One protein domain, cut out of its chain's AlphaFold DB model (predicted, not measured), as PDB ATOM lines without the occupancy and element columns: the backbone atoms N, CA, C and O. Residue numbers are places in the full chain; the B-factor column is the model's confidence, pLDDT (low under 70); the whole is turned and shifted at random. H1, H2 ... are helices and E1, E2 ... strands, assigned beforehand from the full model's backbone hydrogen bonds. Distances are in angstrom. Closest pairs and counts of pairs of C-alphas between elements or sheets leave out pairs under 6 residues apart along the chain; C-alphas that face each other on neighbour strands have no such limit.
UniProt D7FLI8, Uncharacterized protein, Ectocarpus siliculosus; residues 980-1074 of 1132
ATOM      1  N   ASP A 980      52.688  54.529  58.161       83.12
ATOM      2  CA  ASP A 980      53.511  55.505  58.918       83.12
ATOM      3  C   ASP A 980      53.554  56.894  58.251       83.12
ATOM      4  O   ASP A 980      53.541  57.946  58.898       83.12
ATOM      5  N   ASP A 981      53.593  56.883  56.921       86.56
ATOM      6  CA  ASP A 981      53.572  58.068  56.073       86.56
ATOM      7  C   ASP A 981      52.203  58.766  56.171       86.56
ATOM      8  O   ASP A 981      52.122  59.992  56.253       86.56
ATOM      9  N   LEU A 982      51.122  57.984  56.264       89.44
ATOM     10  CA  LEU A 982      49.769  58.476  56.491       89.44
ATOM     11  C   LEU A 982      49.650  59.170  57.858       89.44
ATOM     12  O   LEU A 982      49.086  60.260  57.922       89.44
ATOM     13  N   CYS A 983      50.239  58.612  58.925       87.38
ATOM     14  CA  CYS A 983      50.297  59.261  60.245       87.38
ATOM     15  C   CYS A 983      50.884  60.679  60.164       87.38
ATOM     16  O   CYS A 983      50.393  61.617  60.801       87.38
ATOM     17  N   THR A 984      51.949  60.825  59.373       86.31
ATOM     18  CA  THR A 984      52.649  62.096  59.171       86.31
ATOM     19  C   THR A 984      51.791  63.077  58.377       86.31
ATOM     20  O   THR A 984      51.692  64.242  58.748       86.31
ATOM     21  N   GLU A 985      51.120  62.613  57.326       86.56
ATOM     22  CA  GLU A 985      50.232  63.440  56.502       86.56
ATOM     23  C   GLU A 985      49.051  64.015  57.300       86.56
ATOM     24  O   GLU A 985      48.754  65.197  57.156       86.56
ATOM     25  N   PHE A 986      48.424  63.237  58.190       89.75
ATOM     26  CA  PHE A 986      47.361  63.755  59.067       89.75
ATOM     27  C   PHE A 986      47.862  64.887  59.980       89.75
ATOM     28  O   PHE A 986      47.219  65.929  60.069       89.75
ATOM     29  N   LYS A 987      49.052  64.736  60.575       86.25
ATOM     30  CA  LYS A 987      49.696  65.790  61.383       86.25
ATOM     31  C   LYS A 987      50.011  67.049  60.582       86.25
ATOM     32  O   LYS A 987      49.872  68.159  61.088       86.25
ATOM     33  N   LEU A 988      50.474  66.886  59.343       85.25
ATOM     34  CA  LEU A 988      50.761  68.017  58.462       85.25
ATOM     35  C   LEU A 988      49.481  68.761  58.075       85.25
ATOM     36  O   LEU A 988      49.501  69.986  58.014       85.25
ATOM     37  N   HIS A 989      48.382  68.037  57.855       88.38
ATOM     38  CA  HIS A 989      47.082  68.641  57.585       88.38
ATOM     39  C   HIS A 989      46.560  69.441  58.785       88.38
ATOM     40  O   HIS A 989      46.174  70.594  58.624       88.38
ATOM     41  N   GLU A 990      46.624  68.859  59.987       87.94
ATOM     42  CA  GLU A 990      46.271  69.525  61.251       87.94
ATOM     43  C   GLU A 990      47.057  70.830  61.435       87.94
ATOM     44  O   GLU A 990      46.473  71.897  61.617       87.94
ATOM     45  N   ALA A 991      48.386  70.774  61.296       85.12
ATOM     46  CA  ALA A 991      49.245  71.950  61.434       85.12
ATOM     47  C   ALA A 991      48.965  73.027  60.368       85.12
ATOM     48  O   ALA A 991      49.075  74.229  60.640       85.12
ATOM     49  N   LEU A 992      48.615  72.615  59.146       86.88
ATOM     50  CA  LEU A 992      48.251  73.520  58.061       86.88
ATOM     51  C   LEU A 992      46.944  74.267  58.371       86.88
ATOM     52  O   LEU A 992      46.893  75.486  58.200       86.88
ATOM     53  N   ASP A 993      45.926  73.566  58.867       87.69
ATOM     54  CA  ASP A 993      44.645  74.171  59.241       87.69
ATOM     55  C   ASP A 993      44.813  75.138  60.432       87.69
ATOM     56  O   ASP A 993      44.389  76.297  60.362       87.69
ATOM     57  N   ASP A 994      45.534  74.716  61.480       86.94
ATOM     58  CA  ASP A 994      45.762  75.495  62.711       86.94
ATOM     59  C   ASP A 994      46.543  76.800  62.485       86.94
ATOM     60  O   ASP A 994      46.412  77.774  63.233       86.94
ATOM     61  N   SER A 995      47.392  76.825  61.460       84.62
ATOM     62  CA  SER A 995      48.237  77.978  61.124       84.62
ATOM     63  C   SER A 995      47.587  78.940  60.125       84.62
ATOM     64  O   SER A 995      48.041  80.083  60.005       84.62
ATOM     65  N   SER A 996      46.536  78.495  59.424       84.69
ATOM     66  CA  SER A 996      45.701  79.276  58.498       84.69
ATOM     67  C   SER A 996      46.469  80.204  57.521       84.69
ATOM     68  O   SER A 996      46.108  81.383  57.376       84.69
ATOM     69  N   PRO A 997      47.535  79.736  56.835       89.19
ATOM     70  CA  PRO A 997      48.227  80.525  55.818       89.19
ATOM     71  C   PRO A 997      47.303  80.845  54.637       89.19
ATOM     72  O   PRO A 997      46.337  80.131  54.367       89.19
ATOM     73  N   TYR A 998      47.637  81.877  53.859       89.50
ATOM     74  CA  TYR A 998      46.925  82.146  52.609       89.50
ATOM     75  C   TYR A 998      47.821  82.754  51.523       89.50
ATOM     76  O   TYR A 998      48.916  83.257  51.768       89.50
ATOM     77  N   VAL A 999      47.352  82.685  50.280       91.94
ATOM     78  CA  VAL A 999      48.019  83.214  49.091       91.94
ATOM     79  C   VAL A 999      47.100  84.240  48.450       91.94
ATOM     80  O   VAL A 999      45.951  83.942  48.140       91.94
ATOM     81  N   THR A1000      47.625  85.429  48.187       92.31
ATOM     82  CA  THR A1000      46.958  86.454  47.386       92.31
ATOM     83  C   THR A1000      47.406  86.326  45.931       92.31
ATOM     84  O   THR A1000      48.600  86.301  45.627       92.31
ATOM     85  N   MET A1001      46.456  86.255  45.008       93.50
ATOM     86  CA  MET A1001      46.664  86.187  43.566       93.50
ATOM     87  C   MET A1001      46.467  87.566  42.929       93.50
ATOM     88  O   MET A1001      45.486  88.254  43.207       93.50
ATOM     89  N   ALA A1002      47.388  87.955  42.047       92.69
ATOM     90  CA  ALA A1002      47.278  89.166  41.240       92.69
ATOM     91  C   ALA A1002      46.726  88.838  39.846       92.69
ATOM     92  O   ALA A1002      47.209  87.920  39.174       92.69
ATOM     93  N   LEU A1003      45.716  89.595  39.416       92.06
ATOM     94  CA  LEU A1003      45.012  89.423  38.149       92.06
ATOM     95  C   LEU A1003      45.050  90.714  37.330       92.06
ATOM     96  O   LEU A1003      44.770  91.796  37.843       92.06
ATOM     97  N   ASP A1004      45.329  90.606  36.033       89.31
ATOM     98  CA  ASP A1004      45.230  91.752  35.132       89.31
ATOM     99  C   ASP A1004      43.765  92.097  34.787       89.31
ATOM    100  O   ASP A1004      42.810  91.418  35.174       89.31
ATOM    101  N   ALA A1005      43.563  93.149  33.990       84.06
ATOM    102  CA  ALA A1005      42.228  93.579  33.565       84.06
ATOM    103  C   ALA A1005      41.433  92.514  32.775       84.06
ATOM    104  O   ALA A1005      40.210  92.632  32.659       84.06
ATOM    105  N   THR A1006      42.105  91.502  32.216       84.25
ATOM    106  CA  THR A1006      41.489  90.364  31.514       84.25
ATOM    107  C   THR A1006      41.193  89.181  32.441       84.25
ATOM    108  O   THR A1006      40.531  88.236  32.017       84.25
ATOM    109  N   GLY A1007      41.640  89.242  33.699       86.44
ATOM    110  CA  GLY A1007      41.567  88.147  34.662       86.44
ATOM    111  C   GLY A1007      42.695  87.125  34.506       86.44
ATOM    112  O   GLY A1007      42.568  86.014  35.014       86.44
ATOM    113  N   ALA A1008      43.772  87.453  33.783       88.25
ATOM    114  CA  ALA A1008      44.940  86.587  33.675       88.25
ATOM    115  C   ALA A1008      45.863  86.772  34.887       88.25
ATOM    116  O   ALA A1008      46.087  87.895  35.334       88.25
ATOM    117  N   VAL A1009      46.428  85.671  35.390       91.81
ATOM    118  CA  VAL A1009      47.327  85.685  36.552       91.81
ATOM    119  C   VAL A1009      48.661  86.341  36.202       91.81
ATOM    120  O   VAL A1009      49.341  85.917  35.266       91.81
ATOM    121  N   THR A1010      49.063  87.344  36.982       91.69
ATOM    122  CA  THR A1010      50.330  88.075  36.806       91.69
ATOM    123  C   THR A1010      51.368  87.751  37.883       91.69
ATOM    124  O   THR A1010      52.569  87.932  37.653       91.69
ATOM    125  N   GLY A1011      50.939  87.211  39.025       90.25
ATOM    126  CA  GLY A1011      51.808  86.751  40.102       90.25
ATOM    127  C   GLY A1011      51.031  86.363  41.356       90.25
ATOM    128  O   GLY A1011      49.802  86.432  41.389       90.25
ATOM    129  N   PHE A1012      51.774  85.979  42.390       92.38
ATOM    130  CA  PHE A1012      51.229  85.612  43.691       92.38
ATOM    131  C   PHE A1012      52.000  86.303  44.811       92.38
ATOM    132  O   PHE A1012      53.149  86.713  44.644       92.38
ATOM    133  N   ASN A1013      51.372  86.386  45.972       88.44
ATOM    134  CA  ASN A1013      52.003  86.760  47.220       88.44
ATOM    135  C   ASN A1013      51.592  85.752  48.290       88.44
ATOM    136  O   ASN A1013      50.403  85.537  48.504       88.44
ATOM    137  N   TYR A1014      52.565  85.130  48.941       87.25
ATOM    138  CA  TYR A1014      52.317  84.204  50.040       87.25
ATOM    139  C   TYR A1014      52.340  84.958  51.372       87.25
ATOM    140  O   TYR A1014      53.262  85.733  51.632       87.25
ATOM    141  N   VAL A1015      51.326  84.728  52.203       83.38
ATOM    142  CA  VAL A1015      51.264  85.199  53.585       83.38
ATOM    143  C   VAL A1015      51.432  83.989  54.495       83.38
ATOM    144  O   VAL A1015      50.598  83.081  54.493       83.38
ATOM    145  N   SER A1016      52.531  83.975  55.251       76.31
ATOM    146  CA  SER A1016      52.867  82.870  56.140       76.31
ATOM    147  C   SER A1016      51.921  82.763  57.331       76.31
ATOM    148  O   SER A1016      51.620  83.752  58.004       76.31
ATOM    149  N   GLY A1017      51.505  81.531  57.612       75.69
ATOM    150  CA  GLY A1017      50.954  81.119  58.897       75.69
ATOM    151  C   GLY A1017      52.074  80.461  59.690       75.69
ATOM    152  O   GLY A1017      52.617  79.460  59.239       75.69
ATOM    153  N   SER A1018      52.463  81.031  60.832       74.38
ATOM    154  CA  SER A1018      53.568  80.499  61.645       74.38
ATOM    155  C   SER A1018      53.343  79.018  61.963       74.38
ATOM    156  O   SER A1018      52.442  78.702  62.736       74.38
ATOM    157  N   GLY A1019      54.199  78.136  61.442       69.31
ATOM    158  CA  GLY A1019      54.120  76.696  61.713       69.31
ATOM    159  C   GLY A1019      53.302  75.898  60.694       69.31
ATOM    160  O   GLY A1019      53.104  74.709  60.906       69.31
ATOM    161  N   ALA A1020      52.896  76.511  59.577       66.62
ATOM    162  CA  ALA A1020      52.101  75.869  58.526       66.62
ATOM    163  C   ALA A1020      52.798  74.725  57.783       66.62
ATOM    164  O   ALA A1020      52.156  73.943  57.086       66.62
ATOM    165  N   GLY A1021      54.124  74.643  57.875       76.44
ATOM    166  CA  GLY A1021      54.896  73.642  57.153       76.44
ATOM    167  C   GLY A1021      54.845  73.843  55.634       76.44
ATOM    168  O   GLY A1021      55.401  74.819  55.124       76.44
ATOM    169  N   LEU A1022      54.251  72.885  54.911       79.88
ATOM    170  CA  LEU A1022      54.105  72.924  53.451       79.88
ATOM    171  C   LEU A1022      52.696  73.351  53.054       79.88
ATOM    172  O   LEU A1022      51.727  72.662  53.348       79.88
ATOM    173  N   VAL A1023      52.600  74.444  52.297       88.19
ATOM    174  CA  VAL A1023      51.314  74.994  51.856       88.19
ATOM    175  C   VAL A1023      51.067  74.627  50.390       88.19
ATOM    176  O   VAL A1023      51.827  75.074  49.523       88.19
ATOM    177  N   PRO A1024      50.039  73.821  50.067       92.06
ATOM    178  CA  PRO A1024      49.772  73.419  48.695       92.06
ATOM    179  C   PRO A1024      49.015  74.499  47.908       92.06
ATOM    180  O   PRO A1024      48.008  75.050  48.352       92.06
ATOM    181  N   LEU A1025      49.477  74.771  46.688       93.75
ATOM    182  CA  LEU A1025      48.808  75.618  45.702       93.75
ATOM    183  C   LEU A1025      48.630  74.839  44.402       93.75
ATOM    184  O   LEU A1025      49.607  74.552  43.707       93.75
ATOM    185  N   THR A1026      47.389  74.526  44.049       94.25
ATOM    186  CA  THR A1026      47.062  73.788  42.829       94.25
ATOM    187  C   THR A1026      46.708  74.733  41.688       94.25
ATOM    188  O   THR A1026      45.973  75.702  41.866       94.25
ATOM    189  N   VAL A1027      47.247  74.440  40.503       93.31
ATOM    190  CA  VAL A1027      46.900  75.083  39.231       93.31
ATOM    191  C   VAL A1027      46.639  74.025  38.151       93.31
ATOM    192  O   VAL A1027      47.186  72.920  38.234       93.31
ATOM    193  N   PRO A1028      45.912  74.348  37.065       90.88
ATOM    194  CA  PRO A1028      45.709  73.391  35.985       90.88
ATOM    195  C   PRO A1028      47.025  73.103  35.257       90.88
ATOM    196  O   PRO A1028      47.700  74.031  34.801       90.88
ATOM    197  N   THR A1029      47.364  71.830  35.042       89.88
ATOM    198  CA  THR A1029      48.599  71.423  34.344       89.88
ATOM    199  C   THR A1029      48.721  72.051  32.955       89.88
ATOM    200  O   THR A1029      49.810  72.445  32.537       89.88
ATOM    201  N   ALA A1030      47.599  72.210  32.244       86.19
ATOM    202  CA  ALA A1030      47.568  72.839  30.921       86.19
ATOM    203  C   ALA A1030      48.046  74.304  30.933       86.19
ATOM    204  O   ALA A1030      48.588  74.780  29.933       86.19
ATOM    205  N   SER A1031      47.881  74.996  32.064       85.69
ATOM    206  CA  SER A1031      48.223  76.411  32.242       85.69
ATOM    207  C   SER A1031      49.452  76.625  33.130       85.69
ATOM    208  O   SER A1031      50.016  77.720  33.114       85.69
ATOM    209  N   ALA A1032      49.920  75.597  33.846       87.25
ATOM    210  CA  ALA A1032      50.993  75.679  34.838       87.25
ATOM    211  C   ALA A1032      52.269  76.354  34.310       87.25
ATOM    212  O   ALA A1032      52.827  77.225  34.969       87.25
ATOM    213  N   ALA A1033      52.691  76.027  33.082       86.25
ATOM    214  CA  ALA A1033      53.888  76.609  32.464       86.25
ATOM    215  C   ALA A1033      53.744  78.096  32.078       86.25
ATOM    216  O   ALA A1033      54.745  78.760  31.802       86.25
ATOM    217  N   SER A1034      52.511  78.602  31.995       84.44
ATOM    218  CA  SER A1034      52.200  79.991  31.630       84.44
ATOM    219  C   SER A1034      51.852  80.879  32.823       84.44
ATOM    220  O   SER A1034      51.903  82.098  32.690       84.44
ATOM    221  N   ILE A1035      51.528  80.281  33.971       86.19
ATOM    222  CA  ILE A1035      51.198  80.997  35.203       86.19
ATOM    223  C   ILE A1035      52.505  81.474  35.864       86.19
ATOM    224  O   ILE A1035      53.366  80.649  36.177       86.19
ATOM    225  N   PRO A1036      52.698  82.790  36.081       87.81
ATOM    226  CA  PRO A1036      53.881  83.296  36.765       87.81
ATOM    227  C   PRO A1036      53.903  82.852  38.231       87.81
ATOM    228  O   PRO A1036      52.980  83.141  38.980       87.81
ATOM    229  N   THR A1037      54.994  82.227  38.672       84.75
ATOM    230  CA  THR A1037      55.211  81.836  40.080       84.75
ATOM    231  C   THR A1037      55.988  82.889  40.881       84.75
ATOM    232  O   THR A1037      56.549  82.612  41.939       84.75
ATOM    233  N   THR A1038      56.062  84.120  40.365       81.50
ATOM    234  CA  THR A1038      56.721  85.243  41.041       81.50
ATOM    235  C   THR A1038      56.074  85.476  42.404       81.50
ATOM    236  O   THR A1038      54.858  85.612  42.468       81.50
ATOM    237  N   GLY A1039      56.892  85.554  43.458       80.25
ATOM    238  CA  GLY A1039      56.434  85.762  44.838       80.25
ATOM    239  C   GLY A1039      56.167  84.476  45.627       80.25
ATOM    240  O   GLY A1039      55.851  84.559  46.808       80.25
ATOM    241  N   LEU A1040      56.350  83.302  45.014       86.25
ATOM    242  CA  LEU A1040      56.226  82.004  45.678       86.25
ATOM    243  C   LEU A1040      57.593  81.415  46.053       86.25
ATOM    244  O   LEU A1040      58.492  81.313  45.213       86.25
ATOM    245  N   SER A1041      57.719  80.948  47.296       84.94
ATOM    246  CA  SER A1041      58.845  80.138  47.781       84.94
ATOM    247  C   SER A1041      58.561  78.649  47.549       84.94
ATOM    248  O   SER A1041      58.230  77.921  48.477       84.94
ATOM    249  N   ILE A1042      58.645  78.188  46.298       87.94
ATOM    250  CA  ILE A1042      58.324  76.794  45.937       87.94
ATOM    251  C   ILE A1042      59.435  75.851  46.422       87.94
ATOM    252  O   ILE A1042      60.579  75.963  45.976       87.94
ATOM    253  N   GLN A1043      59.088  74.910  47.302       86.19
ATOM    254  CA  GLN A1043      59.972  73.831  47.749       86.19
ATOM    255  C   GLN A1043      59.932  72.636  46.796       86.19
ATOM    256  O   GLN A1043      60.982  72.108  46.432       86.19
ATOM    257  N   ASP A1044      58.727  72.217  46.405       87.25
ATOM    258  CA  ASP A1044      58.500  71.051  45.551       87.25
ATOM    259  C   ASP A1044      57.283  71.263  44.639       87.25
ATOM    260  O   ASP A1044      56.491  72.191  44.828       87.25
ATOM    261  N   SER A1045      57.125  70.411  43.631       89.75
ATOM    262  CA  SER A1045      55.948  70.400  42.770       89.75
ATOM    263  C   SER A1045      55.598  68.994  42.309       89.75
ATOM    264  O   SER A1045      56.477  68.230  41.918       89.75
ATOM    265  N   GLU A1046      54.306  68.695  42.236       90.00
ATOM    266  CA  GLU A1046      53.791  67.432  41.712       90.00
ATOM    267  C   GLU A1046      52.805  67.684  40.576       90.00
ATOM    268  O   GLU A1046      52.053  68.655  40.592       90.00
ATOM    269  N   THR A1047      52.798  66.793  39.584       90.25
ATOM    270  CA  THR A1047      51.710  66.707  38.606       90.25
ATOM    271  C   THR A1047      50.919  65.432  38.846       90.25
ATOM    272  O   THR A1047      51.486  64.341  38.834       90.25
ATOM    273  N   TYR A1048      49.613  65.575  39.035       89.06
ATOM    274  CA  TYR A1048      48.695  64.493  39.346       89.06
ATOM    275  C   TYR A1048      47.425  64.670  38.514       89.06
ATOM    276  O   TYR A1048      46.706  65.652  38.663       89.06
ATOM    277  N   GLY A1049      47.178  63.747  37.581       86.62
ATOM    278  CA  GLY A1049      46.102  63.901  36.601       86.62
ATOM    279  C   GLY A1049      46.230  65.213  35.818       86.62
ATOM    280  O   GLY A1049      47.194  65.407  35.077       86.62
ATOM    281  N   THR A1050      45.242  66.095  35.968       86.69
ATOM    282  CA  THR A1050      45.200  67.417  35.316       86.69
ATOM    283  C   THR A1050      45.670  68.562  36.209       86.69
ATOM    284  O   THR A1050      45.589  69.721  35.793       86.69
ATOM    285  N   ASP A1051      46.179  68.240  37.399       90.50
ATOM    286  CA  ASP A1051      46.585  69.201  38.414       90.50
ATOM    287  C   ASP A1051      48.103  69.265  38.515       90.50
ATOM    288  O   ASP A1051      48.801  68.249  38.539       90.50
ATOM    289  N   THR A1052      48.630  70.480  38.603       92.75
ATOM    290  CA  THR A1052      49.997  70.731  39.047       92.75
ATOM    291  C   THR A1052      49.922  71.456  40.383       92.75
ATOM    292  O   THR A1052      49.437  72.584  40.441       92.75
ATOM    293  N   THR A1053      50.402  70.823  41.451       93.44
ATOM    294  CA  THR A1053      50.448  71.419  42.790       93.44
ATOM    295  C   THR A1053      51.867  71.866  43.101       93.44
ATOM    296  O   THR A1053      52.806  71.077  42.998       93.44
ATOM    297  N   TYR A1054      52.021  73.126  43.492       92.44
ATOM    298  CA  TYR A1054      53.247  73.681  44.052       92.44
ATOM    299  C   TYR A1054      53.165  73.637  45.578       92.44
ATOM    300  O   TYR A1054      52.189  74.112  46.148       92.44
ATOM    301  N   TYR A1055      54.194  73.106  46.232       89.25
ATOM    302  CA  TYR A1055      54.308  73.104  47.688       89.25
ATOM    303  C   TYR A1055      55.191  74.263  48.110       89.25
ATOM    304  O   TYR A1055      56.383  74.311  47.787       89.25
ATOM    305  N   LEU A1056      54.582  75.228  48.782       87.50
ATOM    306  CA  LEU A1056      55.239  76.439  49.238       87.50
ATOM    307  C   LEU A1056      55.878  76.186  50.599       87.50
ATOM    308  O   LEU A1056      55.293  75.527  51.455       87.50
ATOM    309  N   LYS A1057      57.083  76.718  50.781       75.88
ATOM    310  CA  LYS A1057      57.790  76.673  52.051       75.88
ATOM    311  C   LYS A1057      57.320  77.813  52.950       75.88
ATOM    312  O   LYS A1057      57.388  78.967  52.528       75.88
ATOM    313  N   ASP A1058      56.952  77.499  54.189       69.88
ATOM    314  CA  ASP A1058      56.829  78.514  55.231       69.88
ATOM    315  C   ASP A1058      58.215  79.051  55.647       69.88
ATOM    316  O   ASP A1058      59.153  78.280  55.882       69.88
ATOM    317  N   ASP A1059      58.380  80.376  55.697       58.97
ATOM    318  CA  ASP A1059      59.696  81.032  55.806       58.97
ATOM    319  C   ASP A1059      60.443  80.682  57.115       58.97
ATOM    320  O   ASP A1059      61.678  80.746  57.150       58.97
ATOM    321  N   ASP A1060      59.716  80.236  58.148       55.59
ATOM    322  CA  ASP A1060      60.244  79.814  59.454       55.59
ATOM    323  C   ASP A1060      60.409  78.282  59.610       55.59
ATOM    324  O   ASP A1060      60.976  77.823  60.606       55.59
ATOM    325  N   ALA A1061      59.996  77.471  58.628       52.53
ATOM    326  CA  ALA A1061      60.117  76.011  58.686       52.53
ATOM    327  C   ALA A1061      61.507  75.509  58.228       52.53
ATOM    328  O   ALA A1061      62.118  76.016  57.273       52.53
ATOM    329  N   SER A1062      62.038  74.461  58.871       52.28
ATOM    330  CA  SER A1062      63.066  73.600  58.259       52.28
ATOM    331  C   SER A1062      62.503  72.975  56.971       52.28
ATOM    332  O   SER A1062      61.302  73.019  56.726       52.28
ATOM    333  N   THR A1063      63.345  72.462  56.068       53.56
ATOM    334  CA  THR A1063      62.839  71.699  54.909       53.56
ATOM    335  C   THR A1063      62.090  70.476  55.422       53.56
ATOM    336  O   THR A1063      62.739  69.501  55.777       53.56
ATOM    337  N   ILE A1064      60.758  70.538  55.469       56.50
ATOM    338  CA  ILE A1064      59.920  69.385  55.792       56.50
ATOM    339  C   ILE A1064      59.911  68.500  54.543       56.50
ATOM    340  O   ILE A1064      59.470  68.972  53.487       56.50
ATOM    341  N   PRO A1065      60.456  67.275  54.588       56.69
ATOM    342  CA  PRO A1065      60.411  66.382  53.444       56.69
ATOM    343  C   PRO A1065      58.953  66.054  53.119       56.69
ATOM    344  O   PRO A1065      58.164  65.721  53.999       56.69
ATOM    345  N   ARG A1066      58.594  66.154  51.837       63.25
ATOM    346  CA  ARG A1066      57.292  65.688  51.372       63.25
ATOM    347  C   ARG A1066      57.243  64.171  51.518       63.25
ATOM    348  O   ARG A1066      58.150  63.480  51.045       63.25
ATOM    349  N   VAL A1067      56.181  63.666  52.131       61.16
ATOM    350  CA  VAL A1067      55.944  62.232  52.234       61.16
ATOM    351  C   VAL A1067      55.629  61.698  50.832       61.16
ATOM    352  O   VAL A1067      54.716  62.160  50.146       61.16
ATOM    353  N   GLY A1068      56.479  60.805  50.328       52.84
ATOM    354  CA  GLY A1068      56.378  60.310  48.958       52.84
ATOM    355  C   GLY A1068      55.355  59.184  48.839       52.84
ATOM    356  O   GLY A1068      55.383  58.236  49.613       52.84
ATOM    357  N   THR A1069      54.514  59.209  47.806       50.97
ATOM    358  CA  THR A1069      53.914  57.965  47.294       50.97
ATOM    359  C   THR A1069      54.959  57.229  46.467       50.97
ATOM    360  O   THR A1069      55.752  57.899  45.810       50.97
ATOM    361  N   LYS A1070      54.970  55.888  46.547       42.22
ATOM    362  CA  LYS A1070      55.833  54.927  45.829       42.22
ATOM    363  C   LYS A1070      57.127  55.537  45.257       42.22
ATOM    364  O   LYS A1070      57.057  56.219  44.235       42.22
ATOM    365  N   PRO A1071      58.320  55.249  45.820       35.47
ATOM    366  CA  PRO A1071      59.561  55.809  45.295       35.47
ATOM    367  C   PRO A1071      59.645  55.581  43.785       35.47
ATOM    368  O   PRO A1071      59.518  54.447  43.311       35.47
ATOM    369  N   ASP A1072      59.803  56.678  43.038       33.00
ATOM    370  CA  ASP A1072      59.947  56.642  41.588       33.00
ATOM    371  C   ASP A1072      61.028  55.608  41.250       33.00
ATOM    372  O   ASP A1072      62.153  55.682  41.745       33.00
ATOM    373  N   ALA A1073      60.707  54.637  40.392       34.84
ATOM    374  CA  ALA A1073      61.669  53.634  39.939       34.84
ATOM    375  C   ALA A1073      62.903  54.269  39.256       34.84
ATOM    376  O   ALA A1073      63.899  53.583  39.007       34.84
ATOM    377  N   SER A1074      62.848  55.573  38.945       32.19
ATOM    378  CA  SER A1074      63.952  56.383  38.436       32.19
ATOM    379  C   SER A1074      64.782  57.111  39.515       32.19
ATOM    380  O   SER A1074      65.942  57.453  39.257       32.19
TER     381      SER A1074
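What this domain is: This is residues 980 to 1074 of the 1132 residues of an uncharacterized protein of Ectocarpus siliculosus (UniProt D7FLI8). A small, strongly twisted sheet of three strands, E3, E5 and E4, has a two-strand hairpin, E1 and E2, off its E3 side that does not join it. The helix H1 only grazes the sheet near the beginning of E3, the short H2 follows at the other end of E3, and a tail with no named element, residues 1058 to 1074, comes after E5. The printed part has 95 residues, with two named helices and five named strands in the order H1, E1, E2, E3, H2, E4, E5. The class is mixed, helices and strands, and both sheets are antiparallel. The whole is compact, with a radius of gyration of the C-alphas of 14.4 A, and its outline is flat, spanning 47 by 34 by 18 A.

Where its parts are: H1, residues 980 to 995, begins at C-alpha 980 (53.511, 55.505, 58.918) and is 23.2 A long. E1, residues 998 to 1003, is 16.3 A long, and E2, residues 1009 to 1015, is 17.5 A. E3, residues 1022 to 1028, measures 19.4 A. H2, residues 1029 to 1032, is 4.9 A long. E4, residues 1042 to 1048, is 17.0 A long. E5, residues 1051 to 1057, measures 19.2 A and ends at C-alpha 1057 (57.790, 76.673, 52.051).

How they stand to each other: In the larger sheet E5 is the inner strand, and E3 and E4 are the edge strands. E3 and E5 are antiparallel at 153 degrees, with N 1025 and O 1054 2.8 A apart, within hydrogen-bond range. E4 and E5 form a hairpin at 161 degrees, with N 1046 and O 1053 2.9 A apart, within that range. E3, H2 and E4 make a split strand-helix-strand unit, two strands running the same way with E5 between them, and its crossover is right-handed. H2 is on this sheet at a height over the sheet of 7.9 A, and the closest C-alphas of H2 and E5 are those of Thr 1029 and Thr 1052, 5.0 A apart. H1 only grazes the sheet with residues 988 to 993; the closest C-alphas of H1 and E3 are those of Leu 992 and Val 1023, 7.1 A apart. E1 and E2 form a hairpin at 158 degrees, with N 1000 and O 1013 2.8 A apart, within hydrogen-bond range. E1 and E3 are near each other, with 6 pairs of C-alphas within 10 A, while E2 and E5 are apart, but only just, at 8.3 A. In H1 every O i to N i+4 pair is within hydrogen-bond range; H2 is too short for such a pair.

The domain as a whole: The two C-alphas farthest apart are those of Asp 980 and Ala 1005, 47.1 A. The printed part has no cut, and no link between named elements is long. The mean pLDDT of the printed part is 80.3; it is under 70 at residues 1019 to 1020 and 1058 to 1074.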